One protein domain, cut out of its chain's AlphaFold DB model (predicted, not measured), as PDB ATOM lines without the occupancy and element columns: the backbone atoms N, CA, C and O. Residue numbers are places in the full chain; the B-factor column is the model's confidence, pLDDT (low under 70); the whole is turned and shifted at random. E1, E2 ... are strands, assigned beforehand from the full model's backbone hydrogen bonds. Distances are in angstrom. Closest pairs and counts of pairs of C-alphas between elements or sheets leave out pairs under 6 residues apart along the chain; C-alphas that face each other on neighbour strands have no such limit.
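AT A GLANCE: This is residues 27 to 221 of the 242 residues of an uncharacterized protein of Acidovorax delafieldii 2AN (UniProt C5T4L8). The chain winds in five stacked turns, a solenoid of strands with a cross-section like a broad V. In one arm of the V the long sheet E2 E5 E8 E12 E16 forms a wall, partly face to face with the shorter sheet E1 E4 E7 E11 E15; in the other arm the sheet E9 E13 E17 lies closely over the sheet E3 E6 E10 E14 E18, and residues 40 to 52 and 78 to 90 of the first two turns make that return without a named strand. The 195 printed residues hold 18 named strands, E1 to E18 in chain order, and no named helix; the class is all strand, with 121 residues in named strands. In each sheet the strands are all parallel, in the orders just given. The whole is compact, with a radius of gyration of the C-alphas of 16.0 A and spans of 48 by 34 by 24 A.

HOW THE PARTS SIT: The sheet with the longest strands holds, from edge to edge, E2, residues 32 to 39, E5, residues 70 to 77, E8, residues 111 to 119, E12, residues 152 to 160, and E16, residues 191 to 198. E8 and E12 are parallel at 1 degree, with N 114 and O 154 within hydrogen-bond range at 2.8 A. The second sheet is E1, residues 27 to 29, E4, residues 61 to 67, E7, residues 100 to 106, E11, residues 143 to 149, and E15, residues 182 to 188; it is twisted, with C-alphas up to 5.0 A off its best plane. E7 and E11 are parallel at 1 degree, with N 104 and O 146 at 2.7 A. These two sheets are face to face, their facing parts 10.4 A centre to centre and their strands at 44 degrees. The third sheet is E3, residues 53 to 58, E6, residues 91 to 97, E10, residues 134 to 140, E14, residues 174 to 179, and E18, residues 213 to 218. E10 and E14 are parallel at 3 degrees, with N 138 and O 176 at 2.8 A. E10 runs on into E11 at 42 degrees, and E14 into E15 at 47 degrees. The fourth sheet is E9, residues 124 to 127, E13, residues 164 to 169, and E17, residues 203 to 208; between E13 and E17, N 166 and O 204 are 2.7 A apart. It is face to face with the third sheet at 7.9 A centre to centre; the closest C-alphas of E13 and E14 are those of Ala 168 and Ala 175, 5.4 A apart. Together the sheets make a stack of sheets, face to face in turn. E8 and E13 are apart.

IN THESE COORDINATES: E1 begins at C-alpha 27, (-19.236, -51.490, 34.458). From first to last C-alpha E2 measures 22.8 A, E5 22.9 A, E8 26.6 A, E12 26.9 A and E16 23.8 A. E12 ends at C-alpha 160, (-50.301, -49.566, 43.704). E6 measures 20.4 A and E10 20.5 A. E18 ends at C-alpha 218, (-40.015, -37.212, 41.677).

THE WHOLE: The two C-alphas farthest apart are those of Gly 109 and Gly 131, at 48.6 A. The printed part, residues 27 to 221, has no cut. The links E2 to E3 and E5 to E6, 13 residues each, are long; E9 to E10 is short but not tight, and the others are tight. The mean pLDDT of the printed part is 86.1; 22 residues are under 70, among them residues 50 to 52 and 201 to 202.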
ATOM      1  N   ILE A  27     -18.195 -50.748  35.163       84.94
ATOM      2  CA  ILE A  27     -19.236 -51.490  34.458       84.94
ATOM      3  C   ILE A  27     -19.306 -50.948  33.028       84.94
ATOM      4  O   ILE A  27     -19.614 -49.776  32.819       84.94
ATOM      5  N   SER A  28     -19.044 -51.796  32.032       93.31
ATOM      6  CA  SER A  28     -19.197 -51.456  30.613       93.31
ATOM      7  C   SER A  28     -20.234 -52.366  29.964       93.31
ATOM      8  O   SER A  28     -20.052 -53.581  29.897       93.31
ATOM      9  N   ILE A  29     -21.335 -51.779  29.496       93.44
ATOM     10  CA  ILE A  29     -22.447 -52.480  28.849       93.44
ATOM     11  C   ILE A  29     -22.447 -52.075  27.377       93.44
ATOM     12  O   ILE A  29     -23.003 -51.045  27.004       93.44
ATOM     13  N   THR A  30     -21.778 -52.869  26.540       95.06
ATOM     14  CA  THR A  30     -21.693 -52.679  25.077       95.06
ATOM     15  C   THR A  30     -22.674 -53.561  24.300       95.06
ATOM     16  O   THR A  30     -23.072 -53.206  23.195       95.06
ATOM     17  N   GLY A  31     -23.082 -54.694  24.882       92.00
ATOM     18  CA  GLY A  31     -24.148 -55.568  24.385       92.00
ATOM     19  C   GLY A  31     -25.479 -55.319  25.100       92.00
ATOM     20  O   GLY A  31     -25.774 -54.198  25.503       92.00
ATOM     21  N   VAL A  32     -26.278 -56.373  25.283       96.50
ATOM     22  CA  VAL A  32     -27.515 -56.327  26.081       96.50
ATOM     23  C   VAL A  32     -27.252 -56.882  27.482       96.50
ATOM     24  O   VAL A  32     -26.768 -58.001  27.623       96.50
ATOM     25  N   SER A  33     -27.616 -56.117  28.507       95.12
ATOM     26  CA  SER A  33     -27.660 -56.518  29.913       95.12
ATOM     27  C   SER A  33     -29.091 -56.347  30.421       95.12
ATOM     28  O   SER A  33     -29.613 -55.237  30.391       95.12
ATOM     29  N   SER A  34     -29.724 -57.420  30.900       94.69
ATOM     30  CA  SER A  34     -31.045 -57.365  31.542       94.69
ATOM     31  C   SER A  34     -30.953 -57.968  32.942       94.69
ATOM     32  O   SER A  34     -30.469 -59.085  33.121       94.69
ATOM     33  N   GLN A  35     -31.379 -57.195  33.937       86.94
ATOM     34  CA  GLN A  35     -31.361 -57.524  35.358       86.94
ATOM     35  C   GLN A  35     -32.806 -57.476  35.855       86.94
ATOM     36  O   GLN A  35     -33.381 -56.397  35.979       86.94
ATOM     37  N   MET A  36     -33.409 -58.638  36.119       93.50
ATOM     38  CA  MET A  36     -34.823 -58.732  36.485       93.50
ATOM     39  C   MET A  36     -35.017 -59.398  37.846       93.50
ATOM     40  O   MET A  36     -34.678 -60.566  38.027       93.50
ATOM     41  N   ALA A  37     -35.633 -58.671  38.777       91.81
ATOM     42  CA  ALA A  37     -36.088 -59.173  40.065       91.81
ATOM     43  C   ALA A  37     -37.621 -59.213  40.079       91.81
ATOM     44  O   ALA A  37     -38.277 -58.185  39.904       91.81
ATOM     45  N   THR A  38     -38.191 -60.396  40.311       93.62
ATOM     46  CA  THR A  38     -39.641 -60.599  40.446       93.62
ATOM     47  C   THR A  38     -39.930 -61.147  41.837       93.62
ATOM     48  O   THR A  38     -39.424 -62.202  42.210       93.62
ATOM     49  N   LEU A  39     -40.716 -60.405  42.612       89.44
ATOM     50  CA  LEU A  39     -40.852 -60.540  44.061       89.44
ATOM     51  C   LEU A  39     -42.352 -60.523  44.415       89.44
ATOM     52  O   LEU A  39     -43.094 -59.680  43.921       89.44
ATOM     53  N   SER A  40     -42.848 -61.424  45.264       86.56
ATOM     54  CA  SER A  40     -44.293 -61.516  45.557       86.56
ATOM     55  C   SER A  40     -44.560 -61.538  47.062       86.56
ATOM     56  O   SER A  40     -43.852 -62.231  47.786       86.56
ATOM     57  N   GLY A  41     -45.544 -60.760  47.539       73.12
ATOM     58  CA  GLY A  41     -45.898 -60.665  48.970       73.12
ATOM     59  C   GLY A  41     -44.852 -59.973  49.867       73.12
ATOM     60  O   GLY A  41     -44.582 -60.436  50.967       73.12
ATOM     61  N   ILE A  42     -44.208 -58.908  49.379       78.94
ATOM     62  CA  ILE A  42     -42.853 -58.508  49.803       78.94
ATOM     63  C   ILE A  42     -42.699 -57.731  51.138       78.94
ATOM     64  O   ILE A  42     -43.570 -56.965  51.543       78.94
ATOM     65  N   THR A  43     -41.511 -57.863  51.746       69.19
ATOM     66  CA  THR A  43     -40.788 -56.884  52.590       69.19
ATOM     67  C   THR A  43     -39.280 -57.005  52.292       69.19
ATOM     68  O   THR A  43     -38.815 -58.130  52.133       69.19
ATOM     69  N   VAL A  44     -38.507 -55.909  52.209       69.75
ATOM     70  CA  VAL A  44     -37.034 -55.960  51.988       69.75
ATOM     71  C   VAL A  44     -36.306 -54.901  52.818       69.75
ATOM     72  O   VAL A  44     -36.296 -53.744  52.430       69.75
ATOM     73  N   SER A  45     -35.704 -55.254  53.950       74.75
ATOM     74  CA  SER A  45     -34.980 -54.321  54.834       74.75
ATOM     75  C   SER A  45     -33.465 -54.286  54.583       74.75
ATOM     76  O   SER A  45     -32.915 -55.210  53.984       74.75
ATOM     77  N   ASN A  46     -32.773 -53.248  55.068       58.69
ATOM     78  CA  ASN A  46     -31.312 -53.228  55.216       58.69
ATOM     79  C   ASN A  46     -30.881 -52.174  56.259       58.69
ATOM     80  O   ASN A  46     -31.147 -50.992  56.078       58.69
ATOM     81  N   THR A  47     -30.264 -52.593  57.367       75.94
ATOM     82  CA  THR A  47     -30.100 -51.757  58.573       75.94
ATOM     83  C   THR A  47     -28.660 -51.773  59.094       75.94
ATOM     84  O   THR A  47     -28.097 -52.861  59.191       75.94
ATOM     85  N   SER A  48     -28.080 -50.637  59.512       63.44
ATOM     86  CA  SER A  48     -26.761 -50.620  60.176       63.44
ATOM     87  C   SER A  48     -26.668 -49.690  61.395       63.44
ATOM     88  O   SER A  48     -26.833 -48.489  61.273       63.44
ATOM     89  N   ASN A  49     -26.350 -50.243  62.567       77.06
ATOM     90  CA  ASN A  49     -25.854 -49.510  63.741       77.06
ATOM     91  C   ASN A  49     -24.916 -50.471  64.516       77.06
ATOM     92  O   ASN A  49     -25.302 -51.613  64.747       77.06
ATOM     93  N   SER A  50     -23.647 -50.171  64.827       59.91
ATOM     94  CA  SER A  50     -22.990 -48.855  64.932       59.91
ATOM     95  C   SER A  50     -21.665 -48.681  64.173       59.91
ATOM     96  O   SER A  50     -21.028 -49.667  63.799       59.91
ATOM     97  N   ASN A  51     -21.247 -47.416  64.008       65.06
ATOM     98  CA  ASN A  51     -20.103 -46.939  63.216       65.06
ATOM     99  C   ASN A  51     -20.169 -47.337  61.726       65.06
ATOM    100  O   ASN A  51     -19.215 -47.950  61.241       65.06
ATOM    101  N   ASN A  52     -21.274 -47.087  61.004       64.50
ATOM    102  CA  ASN A  52     -21.522 -47.879  59.788       64.50
ATOM    103  C   ASN A  52     -22.394 -47.317  58.646       64.50
ATOM    104  O   ASN A  52     -23.104 -46.318  58.743       64.50
ATOM    105  N   ASP A  53     -22.285 -48.058  57.535       78.94
ATOM    106  CA  ASP A  53     -22.962 -47.884  56.256       78.94
ATOM    107  C   ASP A  53     -23.939 -49.058  55.994       78.94
ATOM    108  O   ASP A  53     -23.561 -50.230  56.095       78.94
ATOM    109  N   ALA A  54     -25.168 -48.765  55.565       84.88
ATOM    110  CA  ALA A  54     -26.158 -49.732  55.087       84.88
ATOM    111  C   ALA A  54     -26.347 -49.585  53.567       84.88
ATOM    112  O   ALA A  54     -26.942 -48.610  53.112       84.88
ATOM    113  N   LEU A  55     -25.878 -50.556  52.768       85.44
ATOM    114  CA  LEU A  55     -25.946 -50.519  51.294       85.44
ATOM    115  C   LEU A  55     -26.896 -51.591  50.716       85.44
ATOM    116  O   LEU A  55     -26.641 -52.783  50.870       85.44
ATOM    117  N   GLN A  56     -27.960 -51.187  50.013       87.81
ATOM    118  CA  GLN A  56     -28.947 -52.085  49.390       87.81
ATOM    119  C   GLN A  56     -29.055 -51.829  47.877       87.81
ATOM    120  O   GLN A  56     -29.382 -50.722  47.460       87.81
ATOM    121  N   ASN A  57     -28.848 -52.865  47.055       84.75
ATOM    122  CA  ASN A  57     -28.997 -52.817  45.594       84.75
ATOM    123  C   ASN A  57     -29.954 -53.927  45.116       84.75
ATOM    124  O   ASN A  57     -29.701 -55.105  45.360       84.75
ATOM    125  N   VAL A  58     -31.022 -53.570  44.397       90.25
ATOM    126  CA  VAL A  58     -31.986 -54.505  43.778       90.25
ATOM    127  C   VAL A  58     -32.062 -54.202  42.283       90.25
ATOM    128  O   VAL A  58     -32.395 -53.075  41.920       90.25
ATOM    129  N   SER A  59     -31.702 -55.158  41.417       92.50
ATOM    130  CA  SER A  59     -31.593 -54.969  39.952       92.50
ATOM    131  C   SER A  59     -30.868 -53.671  39.547       92.50
ATOM    132  O   SER A  59     -31.341 -52.950  38.676       92.50
ATOM    133  N   SER A  60     -29.789 -53.304  40.243       89.75
ATOM    134  CA  SER A  60     -29.146 -51.986  40.122       89.75
ATOM    135  C   SER A  60     -27.664 -52.101  39.771       89.75
ATOM    136  O   SER A  60     -26.984 -53.018  40.232       89.75
ATOM    137  N   ASN A  61     -27.150 -51.121  39.025       86.62
ATOM    138  CA  ASN A  61     -25.715 -50.932  38.821       86.62
ATOM    139  C   ASN A  61     -25.181 -49.897  39.823       86.62
ATOM    140  O   ASN A  61     -25.816 -48.869  40.055       86.62
ATOM    141  N   SER A  62     -23.977 -50.116  40.348       85.44
ATOM    142  CA  SER A  62     -23.263 -49.136  41.172       85.44
ATOM    143  C   SER A  62     -21.783 -49.118  40.789       85.44
ATOM    144  O   SER A  62     -21.213 -50.178  40.526       85.44
ATOM    145  N   GLY A  63     -21.181 -47.931  40.699       83.94
ATOM    146  CA  GLY A  63     -19.796 -47.751  40.263       83.94
ATOM    147  C   GLY A  63     -19.644 -46.712  39.157       83.94
ATOM    148  O   GLY A  63     -20.515 -45.877  38.915       83.94
ATOM    149  N   LYS A  64     -18.529 -46.795  38.432       88.31
ATOM    150  CA  LYS A  64     -18.388 -46.127  37.137       88.31
ATOM    151  C   LYS A  64     -19.101 -46.965  36.080       88.31
ATOM    152  O   LYS A  64     -18.719 -48.111  35.866       88.31
ATOM    153  N   ILE A  65     -20.125 -46.418  35.436       90.75
ATOM    154  CA  ILE A  65     -21.065 -47.141  34.575       90.75
ATOM    155  C   ILE A  65     -21.069 -46.498  33.188       90.75
ATOM    156  O   ILE A  65     -21.398 -45.327  33.051       90.75
ATOM    157  N   THR A  66     -20.766 -47.267  32.142       95.69
ATOM    158  CA  THR A  66     -20.869 -46.826  30.743       95.69
ATOM    159  C   THR A  66     -21.792 -47.762  29.967       95.69
ATOM    160  O   THR A  66     -21.475 -48.933  29.759       95.69
ATOM    161  N   ILE A  67     -22.925 -47.234  29.505       97.19
ATOM    162  CA  ILE A  67     -23.946 -47.944  28.729       97.19
ATOM    163  C   ILE A  67     -23.862 -47.472  27.276       97.19
ATOM    164  O   ILE A  67     -24.301 -46.372  26.947       97.19
ATOM    165  N   ALA A  68     -23.283 -48.305  26.411       97.00
ATOM    166  CA  ALA A  68     -23.188 -48.094  24.963       97.00
ATOM    167  C   ALA A  68     -24.077 -49.058  24.153       97.00
ATOM    168  O   ALA A  68     -24.383 -48.779  22.997       97.00
ATOM    169  N   GLY A  69     -24.498 -50.170  24.762       96.69
ATOM    170  CA  GLY A  69     -25.533 -51.076  24.271       96.69
ATOM    171  C   GLY A  69     -26.857 -50.861  25.006       96.69
ATOM    172  O   GLY A  69     -27.274 -49.726  25.219       96.69
ATOM    173  N   ILE A  70     -27.525 -51.941  25.413       97.38
ATOM    174  CA  ILE A  70     -28.813 -51.893  26.118       97.38
ATOM    175  C   ILE A  70     -28.628 -52.343  27.567       97.38
ATOM    176  O   ILE A  70     -28.135 -53.443  27.808       97.38
ATOM    177  N   SER A  71     -29.077 -51.532  28.521       97.19
ATOM    178  CA  SER A  71     -29.205 -51.897  29.932       97.19
ATOM    179  C   SER A  71     -30.672 -51.833  30.352       97.19
ATOM    180  O   SER A  71     -31.305 -50.794  30.196       97.19
ATOM    181  N   ASP A  72     -31.211 -52.931  30.874       96.50
ATOM    182  CA  ASP A  72     -32.593 -53.063  31.346       96.50
ATOM    183  C   ASP A  72     -32.593 -53.513  32.812       96.50
ATOM    184  O   ASP A  72     -32.297 -54.665  33.127       96.50
ATOM    185  N   GLN A  73     -32.864 -52.575  33.715       96.50
ATOM    186  CA  GLN A  73     -33.024 -52.792  35.147       96.50
ATOM    187  C   GLN A  73     -34.505 -52.883  35.490       96.50
ATOM    188  O   GLN A  73     -35.235 -51.893  35.403       96.50
ATOM    189  N   LYS A  74     -34.951 -54.055  35.940       95.31
ATOM    190  CA  LYS A  74     -36.360 -54.305  36.221       95.31
ATOM    191  C   LYS A  74     -36.586 -54.910  37.601       95.31
ATOM    192  O   LYS A  74     -36.033 -55.957  37.939       95.31
ATOM    193  N   THR A  75     -37.467 -54.282  38.370       96.38
ATOM    194  CA  THR A  75     -37.997 -54.810  39.632       96.38
ATOM    195  C   THR A  75     -39.518 -54.848  39.560       96.38
ATOM    196  O   THR A  75     -40.155 -53.831  39.298       96.38
ATOM    197  N   ILE A  76     -40.110 -56.014  39.806       95.31
ATOM    198  CA  ILE A  76     -41.560 -56.223  39.885       95.31
ATOM    199  C   ILE A  76     -41.874 -56.789  41.271       95.31
ATOM    200  O   ILE A  76     -41.359 -57.849  41.622       95.31
ATOM    201  N   ALA A  77     -42.717 -56.112  42.051       92.38
ATOM    202  CA  ALA A  77     -43.115 -56.523  43.394       92.38
ATOM    203  C   ALA A  77     -44.643 -56.552  43.586       92.38
ATOM    204  O   ALA A  77     -45.344 -55.630  43.175       92.38
ATOM    205  N   THR A  78     -45.166 -57.578  44.262       88.81
ATOM    206  CA  THR A  78     -46.625 -57.787  44.454       88.81
ATOM    207  C   THR A  78     -47.051 -57.864  45.938       88.81
ATOM    208  O   THR A  78     -48.006 -58.547  46.288       88.81
ATOM    209  N   GLY A  79     -46.313 -57.204  46.835       89.19
ATOM    210  CA  GLY A  79     -46.725 -56.922  48.224       89.19
ATOM    211  C   GLY A  79     -46.079 -55.617  48.712       89.19
ATOM    212  O   GLY A  79     -45.817 -54.745  47.876       89.19
ATOM    213  N   GLY A  80     -45.730 -55.474  50.002       76.50
ATOM    214  CA  GLY A  80     -45.192 -54.187  50.475       76.50
ATOM    215  C   GLY A  80     -44.391 -54.085  51.771       76.50
ATOM    216  O   GLY A  80     -44.926 -53.682  52.800       76.50
ATOM    217  N   SER A  81     -43.065 -54.151  51.635       63.59
ATOM    218  CA  SER A  81     -42.145 -53.097  52.081       63.59
ATOM    219  C   SER A  81     -40.808 -53.167  51.315       63.59
ATOM    220  O   SER A  81     -40.511 -54.182  50.683       63.59
ATOM    221  N   LEU A  82     -40.001 -52.106  51.380       73.06
ATOM    222  CA  LEU A  82     -38.613 -52.032  50.897       73.06
ATOM    223  C   LEU A  82     -37.878 -50.998  51.770       73.06
ATOM    224  O   LEU A  82     -37.825 -49.823  51.435       73.06
ATOM    225  N   SER A  83     -37.439 -51.405  52.959       65.62
ATOM    226  CA  SER A  83     -36.805 -50.571  53.984       65.62
ATOM    227  C   SER A  83     -35.272 -50.505  53.873       65.62
ATOM    228  O   SER A  83     -34.630 -51.460  53.444       65.62
ATOM    229  N   ASN A  84     -34.678 -49.409  54.336       61.72
ATOM    230  CA  ASN A  84     -33.245 -49.221  54.547       61.72
ATOM    231  C   ASN A  84     -33.057 -48.273  55.759       61.72
ATOM    232  O   ASN A  84     -33.955 -47.478  56.043       61.72
ATOM    233  N   THR A  85     -32.021 -48.407  56.590       73.94
ATOM    234  CA  THR A  85     -31.946 -47.739  57.914       73.94
ATOM    235  C   THR A  85     -30.503 -47.679  58.459       73.94
ATOM    236  O   THR A  85     -29.774 -48.646  58.303       73.94
ATOM    237  N   ALA A  86     -30.083 -46.624  59.168       74.56
ATOM    238  CA  ALA A  86     -28.827 -46.637  59.940       74.56
ATOM    239  C   ALA A  86     -28.862 -45.718  61.191       74.56
ATOM    240  O   ALA A  86     -28.882 -44.499  61.070       74.56
ATOM    241  N   VAL A  87     -29.007 -46.261  62.405       80.44
ATOM    242  CA  VAL A  87     -29.566 -45.513  63.563       80.44
ATOM    243  C   VAL A  87     -28.569 -44.859  64.528       80.44
ATOM    244  O   VAL A  87     -28.935 -43.875  65.148       80.44
ATOM    245  N   ASP A  88     -27.353 -45.356  64.700       76.06
ATOM    246  CA  ASP A  88     -26.372 -44.821  65.658       76.06
ATOM    247  C   ASP A  88     -25.027 -45.492  65.404       76.06
ATOM    248  O   ASP A  88     -24.941 -46.696  65.620       76.06
ATOM    249  N   LYS A  89     -23.925 -44.843  65.016       63.53
ATOM    250  CA  LYS A  89     -23.561 -43.419  64.929       63.53
ATOM    251  C   LYS A  89     -22.477 -43.267  63.836       63.53
ATOM    252  O   LYS A  89     -21.621 -44.138  63.718       63.53
ATOM    253  N   ASN A  90     -22.405 -42.098  63.177       68.81
ATOM    254  CA  ASN A  90     -21.705 -41.841  61.894       68.81
ATOM    255  C   ASN A  90     -22.432 -42.455  60.688       68.81
ATOM    256  O   ASN A  90     -21.810 -42.863  59.707       68.81
ATOM    257  N   ASP A  91     -23.754 -42.494  60.760       76.06
ATOM    258  CA  ASP A  91     -24.517 -43.480  60.013       76.06
ATOM    259  C   ASP A  91     -24.910 -43.029  58.609       76.06
ATOM    260  O   ASP A  91     -25.291 -41.875  58.381       76.06
ATOM    261  N   PHE A  92     -24.820 -43.974  57.676       86.81
ATOM    262  CA  PHE A  92     -25.134 -43.795  56.265       86.81
ATOM    263  C   PHE A  92     -26.065 -44.910  55.775       86.81
ATOM    264  O   PHE A  92     -25.802 -46.087  55.995       86.81
ATOM    265  N   ALA A  93     -27.145 -44.561  55.073       90.75
ATOM    266  CA  ALA A  93     -28.115 -45.516  54.547       90.75
ATOM    267  C   ALA A  93     -28.402 -45.275  53.054       90.75
ATOM    268  O   ALA A  93     -29.036 -44.288  52.688       90.75
ATOM    269  N   ASN A  94     -27.975 -46.204  52.193       90.19
ATOM    270  CA  ASN A  94     -28.104 -46.164  50.733       90.19
ATOM    271  C   ASN A  94     -29.003 -47.280  50.172       90.19
ATOM    272  O   ASN A  94     -28.733 -48.464  50.387       90.19
ATOM    273  N   GLN A  95     -30.030 -46.914  49.406       91.50
ATOM    274  CA  GLN A  95     -30.992 -47.836  48.800       91.50
ATOM    275  C   GLN A  95     -31.181 -47.562  47.302       91.50
ATOM    276  O   GLN A  95     -31.731 -46.530  46.929       91.50
ATOM    277  N   ASN A  96     -30.835 -48.530  46.450       89.25
ATOM    278  CA  ASN A  96     -30.990 -48.473  44.994       89.25
ATOM    279  C   ASN A  96     -31.887 -49.613  44.487       89.25
ATOM    280  O   ASN A  96     -31.558 -50.791  44.635       89.25
ATOM    281  N   VAL A  97     -33.017 -49.270  43.864       94.81
ATOM    282  CA  VAL A  97     -33.982 -50.226  43.296       94.81
ATOM    283  C   VAL A  97     -34.204 -49.914  41.819       94.81
ATOM    284  O   VAL A  97     -34.828 -48.911  41.484       94.81
ATOM    285  N   SER A  98     -33.731 -50.792  40.937       96.25
ATOM    286  CA  SER A  98     -33.683 -50.609  39.477       96.25
ATOM    287  C   SER A  98     -32.878 -49.382  39.010       96.25
ATOM    288  O   SER A  98     -33.236 -48.766  38.011       96.25
ATOM    289  N   SER A  99     -31.830 -48.981  39.735       91.75
ATOM    290  CA  SER A  99     -31.139 -47.690  39.549       91.75
ATOM    291  C   SER A  99     -29.693 -47.840  39.040       91.75
ATOM    292  O   SER A  99     -29.094 -48.913  39.128       91.75
ATOM    293  N   ASN A 100     -29.116 -46.749  38.527       91.12
ATOM    294  CA  ASN A 100     -27.675 -46.607  38.279       91.12
ATOM    295  C   ASN A 100     -27.097 -45.568  39.263       91.12
ATOM    296  O   ASN A 100     -27.551 -44.424  39.253       91.12
ATOM    297  N   ALA A 101     -26.092 -45.919  40.069       87.25
ATOM    298  CA  ALA A 101     -25.480 -45.003  41.045       87.25
ATOM    299  C   ALA A 101     -23.954 -44.865  40.862       87.25
ATOM    300  O   ALA A 101     -23.232 -45.860  40.953       87.25
ATOM    301  N   GLY A 102     -23.460 -43.642  40.641       85.00
ATOM    302  CA  GLY A 102     -22.037 -43.309  40.515       85.00
ATOM    303  C   GLY A 102     -21.708 -42.368  39.348       85.00
ATOM    304  O   GLY A 102     -22.414 -41.394  39.104       85.00
ATOM    305  N   ASP A 103     -20.632 -42.654  38.608       88.00
ATOM    306  CA  ASP A 103     -20.304 -41.967  37.343       88.00
ATOM    307  C   ASP A 103     -21.044 -42.679  36.201       88.00
ATOM    308  O   ASP A 103     -20.550 -43.663  35.652       88.00
ATOM    309  N   VAL A 104     -22.269 -42.233  35.911       91.44
ATOM    310  CA  VAL A 104     -23.225 -42.846  34.980       91.44
ATOM    311  C   VAL A 104     -23.165 -42.173  33.610       91.44
ATOM    312  O   VAL A 104     -23.628 -41.051  33.418       91.44
ATOM    313  N   GLU A 105     -22.684 -42.902  32.610       96.44
ATOM    314  CA  GLU A 105     -22.786 -42.557  31.196       96.44
ATOM    315  C   GLU A 105     -23.809 -43.446  30.481       96.44
ATOM    316  O   GLU A 105     -23.639 -44.662  30.389       96.44
ATOM    317  N   VAL A 106     -24.807 -42.820  29.855       97.94
ATOM    318  CA  VAL A 106     -25.555 -43.413  28.739       97.94
ATOM    319  C   VAL A 106     -24.987 -42.819  27.450       97.94
ATOM    320  O   VAL A 106     -25.286 -41.676  27.087       97.94
ATOM    321  N   ALA A 107     -24.109 -43.566  26.787       97.50
ATOM    322  CA  ALA A 107     -23.399 -43.139  25.586       97.50
ATOM    323  C   ALA A 107     -24.347 -43.019  24.380       97.50
ATOM    324  O   ALA A 107     -25.434 -43.597  24.360       97.50
ATOM    325  N   LYS A 108     -23.943 -42.276  23.343       96.94
ATOM    326  CA  LYS A 108     -24.726 -42.126  22.108       96.94
ATOM    327  C   LYS A 108     -24.988 -43.494  21.465       96.94
ATOM    328  O   LYS A 108     -24.049 -44.228  21.180       96.94
ATOM    329  N   GLY A 109     -26.259 -43.805  21.210       94.38
ATOM    330  CA  GLY A 109     -26.707 -45.118  20.722       94.38
ATOM    331  C   GLY A 109     -27.011 -46.136  21.829       94.38
ATOM    332  O   GLY A 109     -27.737 -47.091  21.572       94.38
ATOM    333  N   GLY A 110     -26.542 -45.895  23.056       98.00
ATOM    334  CA  GLY A 110     -26.894 -46.687  24.227       98.00
ATOM    335  C   GLY A 110     -28.315 -46.402  24.719       98.00
ATOM    336  O   GLY A 110     -28.810 -45.274  24.625       98.00
ATOM    337  N   LEU A 111     -28.962 -47.433  25.262       98.25
ATOM    338  CA  LEU A 111     -30.309 -47.390  25.826       98.25
ATOM    339  C   LEU A 111     -30.267 -47.864  27.284       98.25
ATOM    340  O   LEU A 111     -29.765 -48.951  27.558       98.25
ATOM    341  N   SER A 112     -30.814 -47.079  28.209       97.94
ATOM    342  CA  SER A 112     -30.962 -47.454  29.620       97.94
ATOM    343  C   SER A 112     -32.436 -47.433  30.016       97.94
ATOM    344  O   SER A 112     -33.114 -46.428  29.810       97.94
ATOM    345  N   PHE A 113     -32.930 -48.526  30.591       97.81
ATOM    346  CA  PHE A 113     -34.319 -48.693  31.011       97.81
ATOM    347  C   PHE A 113     -34.363 -49.050  32.494       97.81
ATOM    348  O   PHE A 113     -33.977 -50.144  32.881       97.81
ATOM    349  N   GLN A 114     -34.865 -48.139  33.320       97.88
ATOM    350  CA  GLN A 114     -35.056 -48.345  34.748       97.88
ATOM    351  C   GLN A 114     -36.549 -48.509  35.028       97.88
ATOM    352  O   GLN A 114     -37.305 -47.554  34.878       97.88
ATOM    353  N   THR A 115     -37.004 -49.699  35.421       97.25
ATOM    354  CA  THR A 115     -38.430 -49.979  35.657       97.25
ATOM    355  C   THR A 115     -38.664 -50.625  37.018       97.25
ATOM    356  O   THR A 115     -38.297 -51.776  37.246       97.25
ATOM    357  N   THR A 116     -39.369 -49.923  37.900       97.75
ATOM    358  CA  THR A 116     -39.831 -50.438  39.195       97.75
ATOM    359  C   THR A 116     -41.356 -50.469  39.229       97.75
ATOM    360  O   THR A 116     -42.009 -49.437  39.104       97.75
ATOM    361  N   THR A 117     -41.946 -51.646  39.425       97.50
ATOM    362  CA  THR A 117     -43.395 -51.843  39.582       97.50
ATOM    363  C   THR A 117     -43.682 -52.473  40.939       97.50
ATOM    364  O   THR A 117     -43.085 -53.494  41.255       97.50
ATOM    365  N   LEU A 118     -44.583 -51.904  41.738       85.94
ATOM    366  CA  LEU A 118     -44.938 -52.384  43.079       85.94
ATOM    367  C   LEU A 118     -46.478 -52.427  43.223       85.94
ATOM    368  O   LEU A 118     -47.147 -51.513  42.767       85.94
ATOM    369  N   THR A 119     -47.071 -53.409  43.904       84.19
ATOM    370  CA  THR A 119     -48.528 -53.427  44.197       84.19
ATOM    371  C   THR A 119     -48.764 -53.994  45.598       84.19
ATOM    372  O   THR A 119     -48.253 -55.066  45.903       84.19
ATOM    373  N   GLY A 120     -49.497 -53.273  46.458       64.56
ATOM    374  CA  GLY A 120     -49.642 -53.550  47.901       64.56
ATOM    375  C   GLY A 120     -48.563 -52.916  48.801       64.56
ATOM    376  O   GLY A 120     -48.229 -53.485  49.832       64.56
ATOM    377  N   SER A 121     -47.951 -51.807  48.370       73.25
ATOM    378  CA  SER A 121     -46.540 -51.467  48.639       73.25
ATOM    379  C   SER A 121     -46.224 -50.654  49.909       73.25
ATOM    380  O   SER A 121     -46.968 -49.768  50.300       73.25
ATOM    381  N   ASN A 122     -45.012 -50.816  50.445       65.75
ATOM    382  CA  ASN A 122     -44.313 -49.801  51.247       65.75
ATOM    383  C   ASN A 122     -42.846 -49.736  50.768       65.75
ATOM    384  O   ASN A 122     -42.364 -50.681  50.146       65.75
ATOM    385  N   VAL A 123     -42.130 -48.658  51.067       78.06
ATOM    386  CA  VAL A 123     -40.694 -48.439  50.829       78.06
ATOM    387  C   VAL A 123     -40.254 -47.445  51.914       78.06
ATOM    388  O   VAL A 123     -41.017 -46.541  52.256       78.06
ATOM    389  N   THR A 124     -39.092 -47.625  52.530       62.28
ATOM    390  CA  THR A 124     -38.543 -46.766  53.594       62.28
ATOM    391  C   THR A 124     -37.024 -46.658  53.440       62.28
ATOM    392  O   THR A 124     -36.383 -47.610  53.026       62.28
ATOM    393  N   ASN A 125     -36.436 -45.529  53.801       71.50
ATOM    394  CA  ASN A 125     -35.004 -45.359  54.029       71.50
ATOM    395  C   ASN A 125     -34.818 -44.468  55.271       71.50
ATOM    396  O   ASN A 125     -35.739 -43.718  55.609       71.50
ATOM    397  N   SER A 126     -33.706 -44.554  56.003       75.25
ATOM    398  CA  SER A 126     -33.546 -43.782  57.242       75.25
ATOM    399  C   SER A 126     -32.109 -43.754  57.766       75.25
ATOM    400  O   SER A 126     -31.394 -44.721  57.563       75.25
ATOM    401  N   ALA A 127     -31.698 -42.727  58.514       76.31
ATOM    402  CA  ALA A 127     -30.500 -42.797  59.355       76.31
ATOM    403  C   ALA A 127     -30.619 -41.890  60.607       76.31
ATOM    404  O   ALA A 127     -31.033 -40.757  60.449       76.31
ATOM    405  N   LYS A 128     -30.352 -42.311  61.853       83.94
ATOM    406  CA  LYS A 128     -30.898 -41.627  63.066       83.94
ATOM    407  C   LYS A 128     -29.917 -41.301  64.216       83.94
ATOM    408  O   LYS A 128     -30.305 -41.346  65.381       83.94
ATOM    409  N   GLY A 129     -28.658 -40.996  63.888       69.88
ATOM    410  CA  GLY A 129     -27.519 -40.976  64.822       69.88
ATOM    411  C   GLY A 129     -27.626 -40.068  66.060       69.88
ATOM    412  O   GLY A 129     -27.316 -38.872  65.981       69.88
ATOM    413  N   ALA A 130     -27.905 -40.659  67.230       70.50
ATOM    414  CA  ALA A 130     -27.979 -40.030  68.554       70.50
ATOM    415  C   ALA A 130     -26.599 -39.601  69.109       70.50
ATOM    416  O   ALA A 130     -26.121 -40.015  70.167       70.50
ATOM    417  N   GLY A 131     -25.964 -38.685  68.383       60.88
ATOM    418  CA  GLY A 131     -24.702 -38.049  68.745       60.88
ATOM    419  C   GLY A 131     -24.125 -37.122  67.672       60.88
ATOM    420  O   GLY A 131     -23.046 -36.573  67.889       60.88
ATOM    421  N   GLY A 132     -24.785 -36.946  66.518       72.31
ATOM    422  CA  GLY A 132     -24.271 -36.093  65.445       72.31
ATOM    423  C   GLY A 132     -25.061 -36.173  64.136       72.31
ATOM    424  O   GLY A 132     -26.277 -36.003  64.132       72.31
ATOM    425  N   THR A 133     -24.330 -36.376  63.038       83.19
ATOM    426  CA  THR A 133     -24.807 -36.441  61.645       83.19
ATOM    427  C   THR A 133     -25.360 -37.810  61.267       83.19
ATOM    428  O   THR A 133     -24.778 -38.823  61.665       83.19
ATOM    429  N   ALA A 134     -26.353 -37.838  60.379       89.12
ATOM    430  CA  ALA A 134     -26.810 -39.044  59.694       89.12
ATOM    431  C   ALA A 134     -27.179 -38.749  58.224       89.12
ATOM    432  O   ALA A 134     -27.794 -37.721  57.950       89.12
ATOM    433  N   ASP A 135     -26.831 -39.638  57.290       89.19
ATOM    434  CA  ASP A 135     -27.031 -39.430  55.846       89.19
ATOM    435  C   ASP A 135     -27.887 -40.572  55.234       89.19
ATOM    436  O   ASP A 135     -27.577 -41.751  55.397       89.19
ATOM    437  N   ALA A 136     -28.977 -40.257  54.521       92.31
ATOM    438  CA  ALA A 136     -29.936 -41.237  53.989       92.31
ATOM    439  C   ALA A 136     -30.283 -40.997  52.501       92.31
ATOM    440  O   ALA A 136     -31.047 -40.092  52.163       92.31
ATOM    441  N   LEU A 137     -29.769 -41.854  51.610       92.06
ATOM    442  CA  LEU A 137     -29.969 -41.844  50.154       92.06
ATOM    443  C   LEU A 137     -30.908 -42.972  49.679       92.06
ATOM    444  O   LEU A 137     -30.631 -44.152  49.885       92.06
ATOM    445  N   GLN A 138     -31.994 -42.617  48.991       94.38
ATOM    446  CA  GLN A 138     -32.971 -43.547  48.415       94.38
ATOM    447  C   GLN A 138     -33.211 -43.254  46.931       94.38
ATOM    448  O   GLN A 138     -33.539 -42.124  46.572       94.38
ATOM    449  N   SER A 139     -33.137 -44.283  46.085       94.06
ATOM    450  CA  SER A 139     -33.268 -44.169  44.631       94.06
ATOM    451  C   SER A 139     -34.051 -45.324  44.006       94.06
ATOM    452  O   SER A 139     -33.554 -46.448  43.892       94.06
ATOM    453  N   LEU A 140     -35.263 -45.036  43.524       96.81
ATOM    454  CA  LEU A 140     -36.113 -45.959  42.766       96.81
ATOM    455  C   LEU A 140     -36.117 -45.564  41.285       96.81
ATOM    456  O   LEU A 140     -36.511 -44.451  40.938       96.81
ATOM    457  N   ALA A 141     -35.708 -46.494  40.426       97.44
ATOM    458  CA  ALA A 141     -35.612 -46.358  38.977       97.44
ATOM    459  C   ALA A 141     -34.891 -45.076  38.515       97.44
ATOM    460  O   ALA A 141     -35.356 -44.402  37.603       97.44
ATOM    461  N   SER A 142     -33.798 -44.703  39.185       94.38
ATOM    462  CA  SER A 142     -33.142 -43.394  39.038       94.38
ATOM    463  C   SER A 142     -31.693 -43.509  38.546       94.38
ATOM    464  O   SER A 142     -31.094 -44.586  38.587       94.38
ATOM    465  N   ASN A 143     -31.124 -42.392  38.085       92.12
ATOM    466  CA  ASN A 143     -29.685 -42.240  37.870       92.12
ATOM    467  C   ASN A 143     -29.129 -41.236  38.889       92.12
ATOM    468  O   ASN A 143     -29.661 -40.133  39.019       92.12
ATOM    469  N   ASN A 144     -28.055 -41.593  39.588       87.44
ATOM    470  CA  ASN A 144     -27.511 -40.817  40.702       87.44
ATOM    471  C   ASN A 144     -25.996 -40.632  40.587       87.44
ATOM    472  O   ASN A 144     -25.304 -41.562  40.181       87.44
ATOM    473  N   GLY A 145     -25.500 -39.470  41.016       84.56
ATOM    474  CA  GLY A 145     -24.082 -39.113  41.035       84.56
ATOM    475  C   GLY A 145     -23.727 -38.200  39.863       84.56
ATOM    476  O   GLY A 145     -24.393 -37.195  39.611       84.56
ATOM    477  N   LYS A 146     -22.688 -38.538  39.102       87.81
ATOM    478  CA  LYS A 146     -22.341 -37.822  37.869       87.81
ATOM    479  C   LYS A 146     -23.066 -38.464  36.693       87.81
ATOM    480  O   LYS A 146     -22.685 -39.537  36.247       87.81
ATOM    481  N   VAL A 147     -24.109 -37.813  36.181       91.25
ATOM    482  CA  VAL A 147     -25.030 -38.392  35.191       91.25
ATOM    483  C   VAL A 147     -24.865 -37.704  33.840       91.25
ATOM    484  O   VAL A 147     -25.214 -36.537  33.685       91.25
ATOM    485  N   ARG A 148     -24.398 -38.428  32.819       95.56
ATOM    486  CA  ARG A 148     -24.332 -37.953  31.429       95.56
ATOM    487  C   ARG A 148     -25.157 -38.833  30.494       95.56
ATOM    488  O   ARG A 148     -24.770 -39.955  30.174       95.56
ATOM    489  N   ILE A 149     -26.252 -38.285  29.973       97.38
ATOM    490  CA  ILE A 149     -27.139 -38.954  29.014       97.38
ATOM    491  C   ILE A 149     -26.933 -38.348  27.622       97.38
ATOM    492  O   ILE A 149     -27.277 -37.198  27.368       97.38
ATOM    493  N   THR A 150     -26.375 -39.146  26.714       97.88
ATOM    494  CA  THR A 150     -26.172 -38.839  25.280       97.88
ATOM    495  C   THR A 150     -26.853 -39.853  24.348       97.88
ATOM    496  O   THR A 150     -27.033 -39.569  23.164       97.88
ATOM    497  N   GLY A 151     -27.241 -41.020  24.872       97.69
ATOM    498  CA  GLY A 151     -28.150 -41.984  24.241       97.69
ATOM    499  C   GLY A 151     -29.608 -41.741  24.638       97.69
ATOM    500  O   GLY A 151     -30.074 -40.603  24.603       97.69
ATOM    501  N   ALA A 152     -30.327 -42.793  25.033       98.31
ATOM    502  CA  ALA A 152     -31.676 -42.682  25.592       98.31
ATOM    503  C   ALA A 152     -31.775 -43.335  26.978       98.31
ATOM    504  O   ALA A 152     -31.288 -44.445  27.178       98.31
ATOM    505  N   SER A 153     -32.434 -42.667  27.924       97.56
ATOM    506  CA  SER A 153     -32.657 -43.159  29.287       97.56
ATOM    507  C   SER A 153     -34.141 -43.056  29.646       97.56
ATOM    508  O   SER A 153     -34.717 -41.972  29.560       97.56
ATOM    509  N   MET A 154     -34.765 -44.152  30.079       98.19
ATOM    510  CA  MET A 154     -36.194 -44.218  30.421       98.19
ATOM    511  C   MET A 154     -36.392 -44.727  31.851       98.19
ATOM    512  O   MET A 154     -36.167 -45.900  32.131       98.19
ATOM    513  N   GLN A 155     -36.812 -43.832  32.744       97.06
ATOM    514  CA  GLN A 155     -37.038 -44.071  34.166       97.06
ATOM    515  C   GLN A 155     -38.542 -44.217  34.441       97.06
ATOM    516  O   GLN A 155     -39.324 -43.320  34.125       97.06
ATOM    517  N   GLY A 156     -38.948 -45.320  35.069       96.06
ATOM    518  CA  GLY A 156     -40.339 -45.625  35.395       96.06
ATOM    519  C   GLY A 156     -40.510 -46.203  36.799       96.06
ATOM    520  O   GLY A 156     -39.948 -47.250  37.118       96.06
ATOM    521  N   VAL A 157     -41.345 -45.566  37.620       81.69
ATOM    522  CA  VAL A 157     -41.856 -46.117  38.887       81.69
ATOM    523  C   VAL A 157     -43.377 -46.216  38.804       81.69
ATOM    524  O   VAL A 157     -44.036 -45.230  38.493       81.69
ATOM    525  N   ALA A 158     -43.951 -47.378  39.115       82.31
ATOM    526  CA  ALA A 158     -45.397 -47.588  39.187       82.31
ATOM    527  C   ALA A 158     -45.768 -48.399  40.440       82.31
ATOM    528  O   ALA A 158     -45.581 -49.611  40.451       82.31
ATOM    529  N   ALA A 159     -46.284 -47.758  41.493       68.44
ATOM    530  CA  ALA A 159     -46.759 -48.430  42.704       68.44
ATOM    531  C   ALA A 159     -48.297 -48.489  42.784       68.44
ATOM    532  O   ALA A 159     -48.983 -47.606  42.272       68.44
ATOM    533  N   MET A 160     -48.859 -49.480  43.475       88.94
ATOM    534  CA  MET A 160     -50.301 -49.566  43.704       88.94
ATOM    535  C   MET A 160     -50.633 -50.185  45.076       88.94
ATOM    536  O   MET A 160     -51.069 -51.331  45.163       88.94
ATOM    537  N   GLY A 161     -50.349 -49.473  46.178       67.62
ATOM    538  CA  GLY A 161     -50.725 -49.915  47.529       67.62
ATOM    539  C   GLY A 161     -50.296 -49.070  48.743       67.62
ATOM    540  O   GLY A 161     -50.519 -49.517  49.857       67.62
ATOM    541  N   SER A 162     -49.748 -47.863  48.600       73.50
ATOM    542  CA  SER A 162     -48.297 -47.639  48.477       73.50
ATOM    543  C   SER A 162     -47.774 -46.719  49.607       73.50
ATOM    544  O   SER A 162     -48.435 -45.741  49.919       73.50
ATOM    545  N   THR A 163     -46.543 -46.894  50.095       64.38
ATOM    546  CA  THR A 163     -45.777 -45.885  50.878       64.38
ATOM    547  C   THR A 163     -44.334 -45.826  50.361       64.38
ATOM    548  O   THR A 163     -43.837 -46.853  49.911       64.38
ATOM    549  N   VAL A 164     -43.653 -44.674  50.405       77.56
ATOM    550  CA  VAL A 164     -42.250 -44.468  49.994       77.56
ATOM    551  C   VAL A 164     -41.575 -43.381  50.845       77.56
ATOM    552  O   VAL A 164     -41.597 -42.204  50.497       77.56
ATOM    553  N   LYS A 165     -41.002 -43.745  51.995       72.00
ATOM    554  CA  LYS A 165     -40.433 -42.809  52.981       72.00
ATOM    555  C   LYS A 165     -38.885 -42.791  52.985       72.00
ATOM    556  O   LYS A 165     -38.272 -43.802  52.674       72.00
ATOM    557  N   ASN A 166     -38.263 -41.680  53.381       77.31
ATOM    558  CA  ASN A 166     -36.828 -41.483  53.643       77.31
ATOM    559  C   ASN A 166     -36.664 -40.578  54.895       77.31
ATOM    560  O   ASN A 166     -37.443 -39.630  55.021       77.31
ATOM    561  N   GLU A 167     -35.757 -40.851  55.849       79.81
ATOM    562  CA  GLU A 167     -35.715 -40.124  57.148       79.81
ATOM    563  C   GLU A 167     -34.353 -40.086  57.889       79.81
ATOM    564  O   GLU A 167     -33.993 -41.070  58.534       79.81
ATOM    565  N   ALA A 168     -33.641 -38.950  57.900       77.19
ATOM    566  CA  ALA A 168     -32.337 -38.765  58.556       77.19
ATOM    567  C   ALA A 168     -32.372 -37.910  59.863       77.19
ATOM    568  O   ALA A 168     -32.349 -36.682  59.803       77.19
ATOM    569  N   ASP A 169     -32.429 -38.504  61.056       83.69
ATOM    570  CA  ASP A 169     -32.637 -37.817  62.351       83.69
ATOM    571  C   ASP A 169     -31.308 -37.599  63.121       83.69
ATOM    572  O   ASP A 169     -30.632 -38.543  63.512       83.69
ATOM    573  N   GLY A 170     -30.874 -36.348  63.262       79.31
ATOM    574  CA  GLY A 170     -29.590 -35.919  63.825       79.31
ATOM    575  C   GLY A 170     -29.253 -34.475  63.418       79.31
ATOM    576  O   GLY A 170     -29.906 -33.886  62.551       79.31
ATOM    577  N   SER A 171     -28.235 -33.864  64.031       84.62
ATOM    578  CA  SER A 171     -27.804 -32.504  63.652       84.62
ATOM    579  C   SER A 171     -26.830 -32.537  62.475       84.62
ATOM    580  O   SER A 171     -25.845 -33.274  62.494       84.62
ATOM    581  N   ASN A 172     -27.045 -31.674  61.483       82.38
ATOM    582  CA  ASN A 172     -26.363 -31.690  60.183       82.38
ATOM    583  C   ASN A 172     -26.608 -32.986  59.384       82.38
ATOM    584  O   ASN A 172     -25.699 -33.467  58.702       82.38
ATOM    585  N   SER A 173     -27.807 -33.562  59.505       88.88
ATOM    586  CA  SER A 173     -28.244 -34.758  58.770       88.88
ATOM    587  C   SER A 173     -28.781 -34.445  57.371       88.88
ATOM    588  O   SER A 173     -29.358 -33.376  57.159       88.88
ATOM    589  N   LEU A 174     -28.632 -35.393  56.444       88.69
ATOM    590  CA  LEU A 174     -29.034 -35.298  55.038       88.69
ATOM    591  C   LEU A 174     -30.015 -36.418  54.661       88.69
ATOM    592  O   LEU A 174     -29.736 -37.589  54.903       88.69
ATOM    593  N   ALA A 175     -31.123 -36.085  54.000       92.06
ATOM    594  CA  ALA A 175     -32.047 -37.061  53.421       92.06
ATOM    595  C   ALA A 175     -32.357 -36.766  51.946       92.06
ATOM    596  O   ALA A 175     -33.058 -35.803  51.632       92.06
ATOM    597  N   THR A 176     -31.893 -37.638  51.051       92.06
ATOM    598  CA  THR A 176     -32.070 -37.535  49.597       92.06
ATOM    599  C   THR A 176     -32.943 -38.675  49.069       92.06
ATOM    600  O   THR A 176     -32.587 -39.845  49.194       92.06
ATOM    601  N   GLN A 177     -34.072 -38.349  48.440       94.38
ATOM    602  CA  GLN A 177     -35.024 -39.304  47.864       94.38
ATOM    603  C   GLN A 177     -35.227 -39.039  46.367       94.38
ATOM    604  O   GLN A 177     -35.570 -37.925  45.998       94.38
ATOM    605  N   ASN A 178     -35.085 -40.063  45.521       93.62
ATOM    606  CA  ASN A 178     -35.178 -39.967  44.061       93.62
ATOM    607  C   ASN A 178     -36.110 -41.046  43.493       93.62
ATOM    608  O   ASN A 178     -35.820 -42.241  43.585       93.62
ATOM    609  N   LEU A 179     -37.231 -40.641  42.895       96.75
ATOM    610  CA  LEU A 179     -38.199 -41.528  42.245       96.75
ATOM    611  C   LEU A 179     -38.254 -41.195  40.752       96.75
ATOM    612  O   LEU A 179     -38.646 -40.089  40.394       96.75
ATOM    613  N   SER A 180     -37.847 -42.129  39.891       96.25
ATOM    614  CA  SER A 180     -37.666 -41.933  38.441       96.25
ATOM    615  C   SER A 180     -36.885 -40.667  38.047       96.25
ATOM    616  O   SER A 180     -37.262 -39.977  37.109       96.25
ATOM    617  N   SER A 181     -35.819 -40.328  38.778       92.56
ATOM    618  CA  SER A 181     -35.129 -39.032  38.661       92.56
ATOM    619  C   SER A 181     -33.668 -39.153  38.204       92.56
ATOM    620  O   SER A 181     -33.062 -40.224  38.279       92.56
ATOM    621  N   ASN A 182     -33.089 -38.038  37.755       91.19
ATOM    622  CA  ASN A 182     -31.655 -37.879  37.505       91.19
ATOM    623  C   ASN A 182     -31.090 -36.884  38.530       91.19
ATOM    624  O   ASN A 182     -31.503 -35.729  38.520       91.19
ATOM    625  N   PHE A 183     -30.174 -37.311  39.401       87.69
ATOM    626  CA  PHE A 183     -29.709 -36.523  40.552       87.69
ATOM    627  C   PHE A 183     -28.181 -36.413  40.625       87.69
ATOM    628  O   PHE A 183     -27.486 -37.425  40.517       87.69
ATOM    629  N   GLY A 184     -27.678 -35.201  40.875       85.75
ATOM    630  CA  GLY A 184     -26.260 -34.883  41.069       85.75
ATOM    631  C   GLY A 184     -25.690 -34.044  39.920       85.75
ATOM    632  O   GLY A 184     -26.326 -33.109  39.443       85.75
ATOM    633  N   ALA A 185     -24.488 -34.350  39.429       86.38
ATOM    634  CA  ALA A 185     -23.897 -33.625  38.299       86.38
ATOM    635  C   ALA A 185     -24.521 -34.084  36.962       86.38
ATOM    636  O   ALA A 185     -23.949 -34.905  36.244       86.38
ATOM    637  N   VAL A 186     -25.720 -33.575  36.652       89.00
ATOM    638  CA  VAL A 186     -26.550 -33.998  35.510       89.00
ATOM    639  C   VAL A 186     -26.218 -33.237  34.216       89.00
ATOM    640  O   VAL A 186     -26.153 -32.012  34.175       89.00
ATOM    641  N   THR A 187     -26.065 -33.967  33.111       93.94
ATOM    642  CA  THR A 187     -25.961 -33.453  31.737       93.94
ATOM    643  C   THR A 187     -26.797 -34.323  30.801       93.94
ATOM    644  O   THR A 187     -26.538 -35.518  30.661       93.94
ATOM    645  N   ILE A 188     -27.774 -33.727  30.116       95.50
ATOM    646  CA  ILE A 188     -28.665 -34.430  29.183       95.50
ATOM    647  C   ILE A 188     -28.550 -33.776  27.805       95.50
ATOM    648  O   ILE A 188     -28.978 -32.645  27.603       95.50
ATOM    649  N   ALA A 189     -27.956 -34.507  26.863       96.88
ATOM    650  CA  ALA A 189     -27.874 -34.169  25.439       96.88
ATOM    651  C   ALA A 189     -28.546 -35.232  24.540       96.88
ATOM    652  O   ALA A 189     -28.600 -35.073  23.323       96.88
ATOM    653  N   GLY A 190     -29.026 -36.326  25.139       96.12
ATOM    654  CA  GLY A 190     -29.847 -37.359  24.511       96.12
ATOM    655  C   GLY A 190     -31.292 -37.343  25.021       96.12
ATOM    656  O   GLY A 190     -31.735 -36.378  25.644       96.12
ATOM    657  N   LEU A 191     -32.034 -38.424  24.783       97.25
ATOM    658  CA  LEU A 191     -33.412 -38.558  25.263       97.25
ATOM    659  C   LEU A 191     -33.426 -38.956  26.748       97.25
ATOM    660  O   LEU A 191     -32.821 -39.957  27.127       97.25
ATOM    661  N   SER A 192     -34.166 -38.219  27.574       96.38
ATOM    662  CA  SER A 192     -34.501 -38.620  28.944       96.38
ATOM    663  C   SER A 192     -36.019 -38.612  29.115       96.38
ATOM    664  O   SER A 192     -36.689 -37.661  28.714       96.38
ATOM    665  N   THR A 193     -36.581 -39.686  29.659       97.69
ATOM    666  CA  THR A 193     -38.013 -39.818  29.954       97.69
ATOM    667  C   THR A 193     -38.175 -40.350  31.366       97.69
ATOM    668  O   THR A 193     -37.527 -41.326  31.731       97.69
ATOM    669  N   GLN A 194     -39.017 -39.688  32.154       97.75
ATOM    670  CA  GLN A 194     -39.155 -39.891  33.593       97.75
ATOM    671  C   GLN A 194     -40.643 -39.952  33.934       97.75
ATOM    672  O   GLN A 194     -41.397 -39.060  33.545       97.75
ATOM    673  N   ALA A 195     -41.079 -41.017  34.606       97.31
ATOM    674  CA  ALA A 195     -42.479 -41.231  34.950       97.31
ATOM    675  C   ALA A 195     -42.630 -41.916  36.316       97.31
ATOM    676  O   ALA A 195     -42.129 -43.021  36.536       97.31
ATOM    677  N   THR A 196     -43.400 -41.291  37.210       97.31
ATOM    678  CA  THR A 196     -43.819 -41.869  38.494       97.31
ATOM    679  C   THR A 196     -45.343 -41.990  38.543       97.31
ATOM    680  O   THR A 196     -46.062 -41.041  38.244       97.31
ATOM    681  N   TYR A 197     -45.831 -43.153  38.963       96.38
ATOM    682  CA  TYR A 197     -47.237 -43.498  39.163       96.38
ATOM    683  C   TYR A 197     -47.375 -44.234  40.508       96.38
ATOM    684  O   TYR A 197     -46.541 -45.081  40.806       96.38
ATOM    685  N   LEU A 198     -48.362 -43.921  41.358       88.06
ATOM    686  CA  LEU A 198     -48.511 -44.505  42.708       88.06
ATOM    687  C   LEU A 198     -50.000 -44.502  43.146       88.06
ATOM    688  O   LEU A 198     -50.646 -43.470  42.983       88.06
ATOM    689  N   ASN A 199     -50.565 -45.587  43.713       88.31
ATOM    690  CA  ASN A 199     -52.024 -45.677  43.988       88.31
ATOM    691  C   ASN A 199     -52.429 -46.806  44.997       88.31
ATOM    692  O   ASN A 199     -52.646 -47.937  44.599       88.31
ATOM    693  N   ASN A 200     -52.485 -46.695  46.329       73.44
ATOM    694  CA  ASN A 200     -52.933 -45.605  47.202       73.44
ATOM    695  C   ASN A 200     -51.753 -45.075  48.037       73.44
ATOM    696  O   ASN A 200     -51.371 -45.695  49.024       73.44
ATOM    697  N   ALA A 201     -51.110 -44.002  47.584       67.00
ATOM    698  CA  ALA A 201     -49.719 -43.680  47.914       67.00
ATOM    699  C   ALA A 201     -49.475 -42.897  49.226       67.00
ATOM    700  O   ALA A 201     -50.338 -42.165  49.697       67.00
ATOM    701  N   THR A 202     -48.243 -42.943  49.748       68.94
ATOM    702  CA  THR A 202     -47.684 -41.986  50.727       68.94
ATOM    703  C   THR A 202     -46.170 -41.857  50.530       68.94
ATOM    704  O   THR A 202     -45.412 -42.690  51.011       68.94
ATOM    705  N   VAL A 203     -45.697 -40.835  49.810       77.31
ATOM    706  CA  VAL A 203     -44.254 -40.550  49.646       77.31
ATOM    707  C   VAL A 203     -43.793 -39.585  50.748       77.31
ATOM    708  O   VAL A 203     -44.559 -38.719  51.160       77.31
ATOM    709  N   THR A 204     -42.580 -39.714  51.286       71.31
ATOM    710  CA  THR A 204     -42.090 -38.871  52.394       71.31
ATOM    711  C   THR A 204     -40.563 -38.778  52.403       71.31
ATOM    712  O   THR A 204     -39.898 -39.788  52.239       71.31
ATOM    713  N   ASN A 205     -39.996 -37.601  52.667       77.25
ATOM    714  CA  ASN A 205     -38.554 -37.380  52.822       77.25
ATOM    715  C   ASN A 205     -38.320 -36.434  54.008       77.25
ATOM    716  O   ASN A 205     -38.999 -35.412  54.088       77.25
ATOM    717  N   GLN A 206     -37.442 -36.766  54.956       74.25
ATOM    718  CA  GLN A 206     -37.242 -35.972  56.178       74.25
ATOM    719  C   GLN A 206     -35.783 -36.011  56.631       74.25
ATOM    720  O   GLN A 206     -35.177 -37.068  56.606       74.25
ATOM    721  N   ALA A 207     -35.245 -34.902  57.129       79.38
ATOM    722  CA  ALA A 207     -34.042 -34.900  57.958       79.38
ATOM    723  C   ALA A 207     -34.293 -33.990  59.164       79.38
ATOM    724  O   ALA A 207     -34.913 -32.936  58.983       79.38
ATOM    725  N   LYS A 208     -33.926 -34.403  60.382       78.69
ATOM    726  CA  LYS A 208     -34.407 -33.744  61.608       78.69
ATOM    727  C   LYS A 208     -33.343 -33.569  62.683       78.69
ATOM    728  O   LYS A 208     -32.913 -34.513  63.315       78.69
ATOM    729  N   GLY A 209     -32.978 -32.316  62.905       76.19
ATOM    730  CA  GLY A 209     -32.072 -31.838  63.944       76.19
ATOM    731  C   GLY A 209     -31.650 -30.410  63.608       76.19
ATOM    732  O   GLY A 209     -32.219 -29.787  62.710       76.19
ATOM    733  N   TYR A 210     -30.664 -29.854  64.310       84.31
ATOM    734  CA  TYR A 210     -30.148 -28.535  63.938       84.31
ATOM    735  C   TYR A 210     -29.400 -28.618  62.596       84.31
ATOM    736  O   TYR A 210     -28.591 -29.524  62.405       84.31
ATOM    737  N   ASN A 211     -29.650 -27.669  61.686       82.75
ATOM    738  CA  ASN A 211     -29.000 -27.574  60.368       82.75
ATOM    739  C   ASN A 211     -29.157 -28.831  59.470       82.75
ATOM    740  O   ASN A 211     -28.207 -29.256  58.820       82.75
ATOM    741  N   SER A 212     -30.328 -29.476  59.469       87.38
ATOM    742  CA  SER A 212     -30.615 -30.668  58.649       87.38
ATOM    743  C   SER A 212     -31.201 -30.337  57.263       87.38
ATOM    744  O   SER A 212     -31.974 -29.390  57.125       87.38
ATOM    745  N   HIS A 213     -30.881 -31.155  56.252       87.38
ATOM    746  CA  HIS A 213     -31.206 -30.946  54.832       87.38
ATOM    747  C   HIS A 213     -32.003 -32.115  54.233       87.38
ATOM    748  O   HIS A 213     -31.730 -33.279  54.523       87.38
ATOM    749  N   ALA A 214     -32.992 -31.818  53.385       90.44
ATOM    750  CA  ALA A 214     -33.891 -32.820  52.815       90.44
ATOM    751  C   ALA A 214     -34.227 -32.519  51.339       90.44
ATOM    752  O   ALA A 214     -34.999 -31.603  51.059       90.44
ATOM    753  N   ALA A 215     -33.712 -33.334  50.413       90.56
ATOM    754  CA  ALA A 215     -33.978 -33.267  48.973       90.56
ATOM    755  C   ALA A 215     -34.949 -34.374  48.518       90.56
ATOM    756  O   ALA A 215     -34.719 -35.560  48.770       90.56
ATOM    757  N   GLN A 216     -36.037 -33.999  47.840       94.00
ATOM    758  CA  GLN A 216     -37.038 -34.927  47.303       94.00
ATOM    759  C   GLN A 216     -37.237 -34.694  45.805       94.00
ATOM    760  O   GLN A 216     -37.693 -33.636  45.386       94.00
ATOM    761  N   ASN A 217     -36.962 -35.734  45.025       92.25
ATOM    762  CA  ASN A 217     -37.017 -35.761  43.574       92.25
ATOM    763  C   ASN A 217     -38.019 -36.808  43.091       92.25
ATOM    764  O   ASN A 217     -37.977 -37.973  43.496       92.25
ATOM    765  N   ILE A 218     -38.949 -36.380  42.239       95.25
ATOM    766  CA  ILE A 218     -40.015 -37.212  41.677       95.25
ATOM    767  C   ILE A 218     -40.161 -36.833  40.202       95.25
ATOM    768  O   ILE A 218     -40.643 -35.747  39.890       95.25
ATOM    769  N   ALA A 219     -39.760 -37.742  39.312       96.12
ATOM    770  CA  ALA A 219     -39.685 -37.533  37.868       96.12
ATOM    771  C   ALA A 219     -38.935 -36.238  37.472       96.12
ATOM    772  O   ALA A 219     -39.382 -35.497  36.594       96.12
ATOM    773  N   SER A 220     -37.814 -35.946  38.144       93.12
ATOM    774  CA  SER A 220     -37.079 -34.680  38.034       93.12
ATOM    775  C   SER A 220     -35.603 -34.855  37.668       93.12
ATOM    776  O   SER A 220     -34.942 -35.820  38.049       93.12
ATOM    777  N   ASN A 221     -35.060 -33.858  36.963       90.00
ATOM    778  CA  ASN A 221     -33.616 -33.664  36.865       90.00
ATOM    779  C   ASN A 221     -33.213 -32.658  37.943       90.00
ATOM    780  O   ASN A 221     -33.721 -31.536  37.930       90.00
TER     781      ASN A 221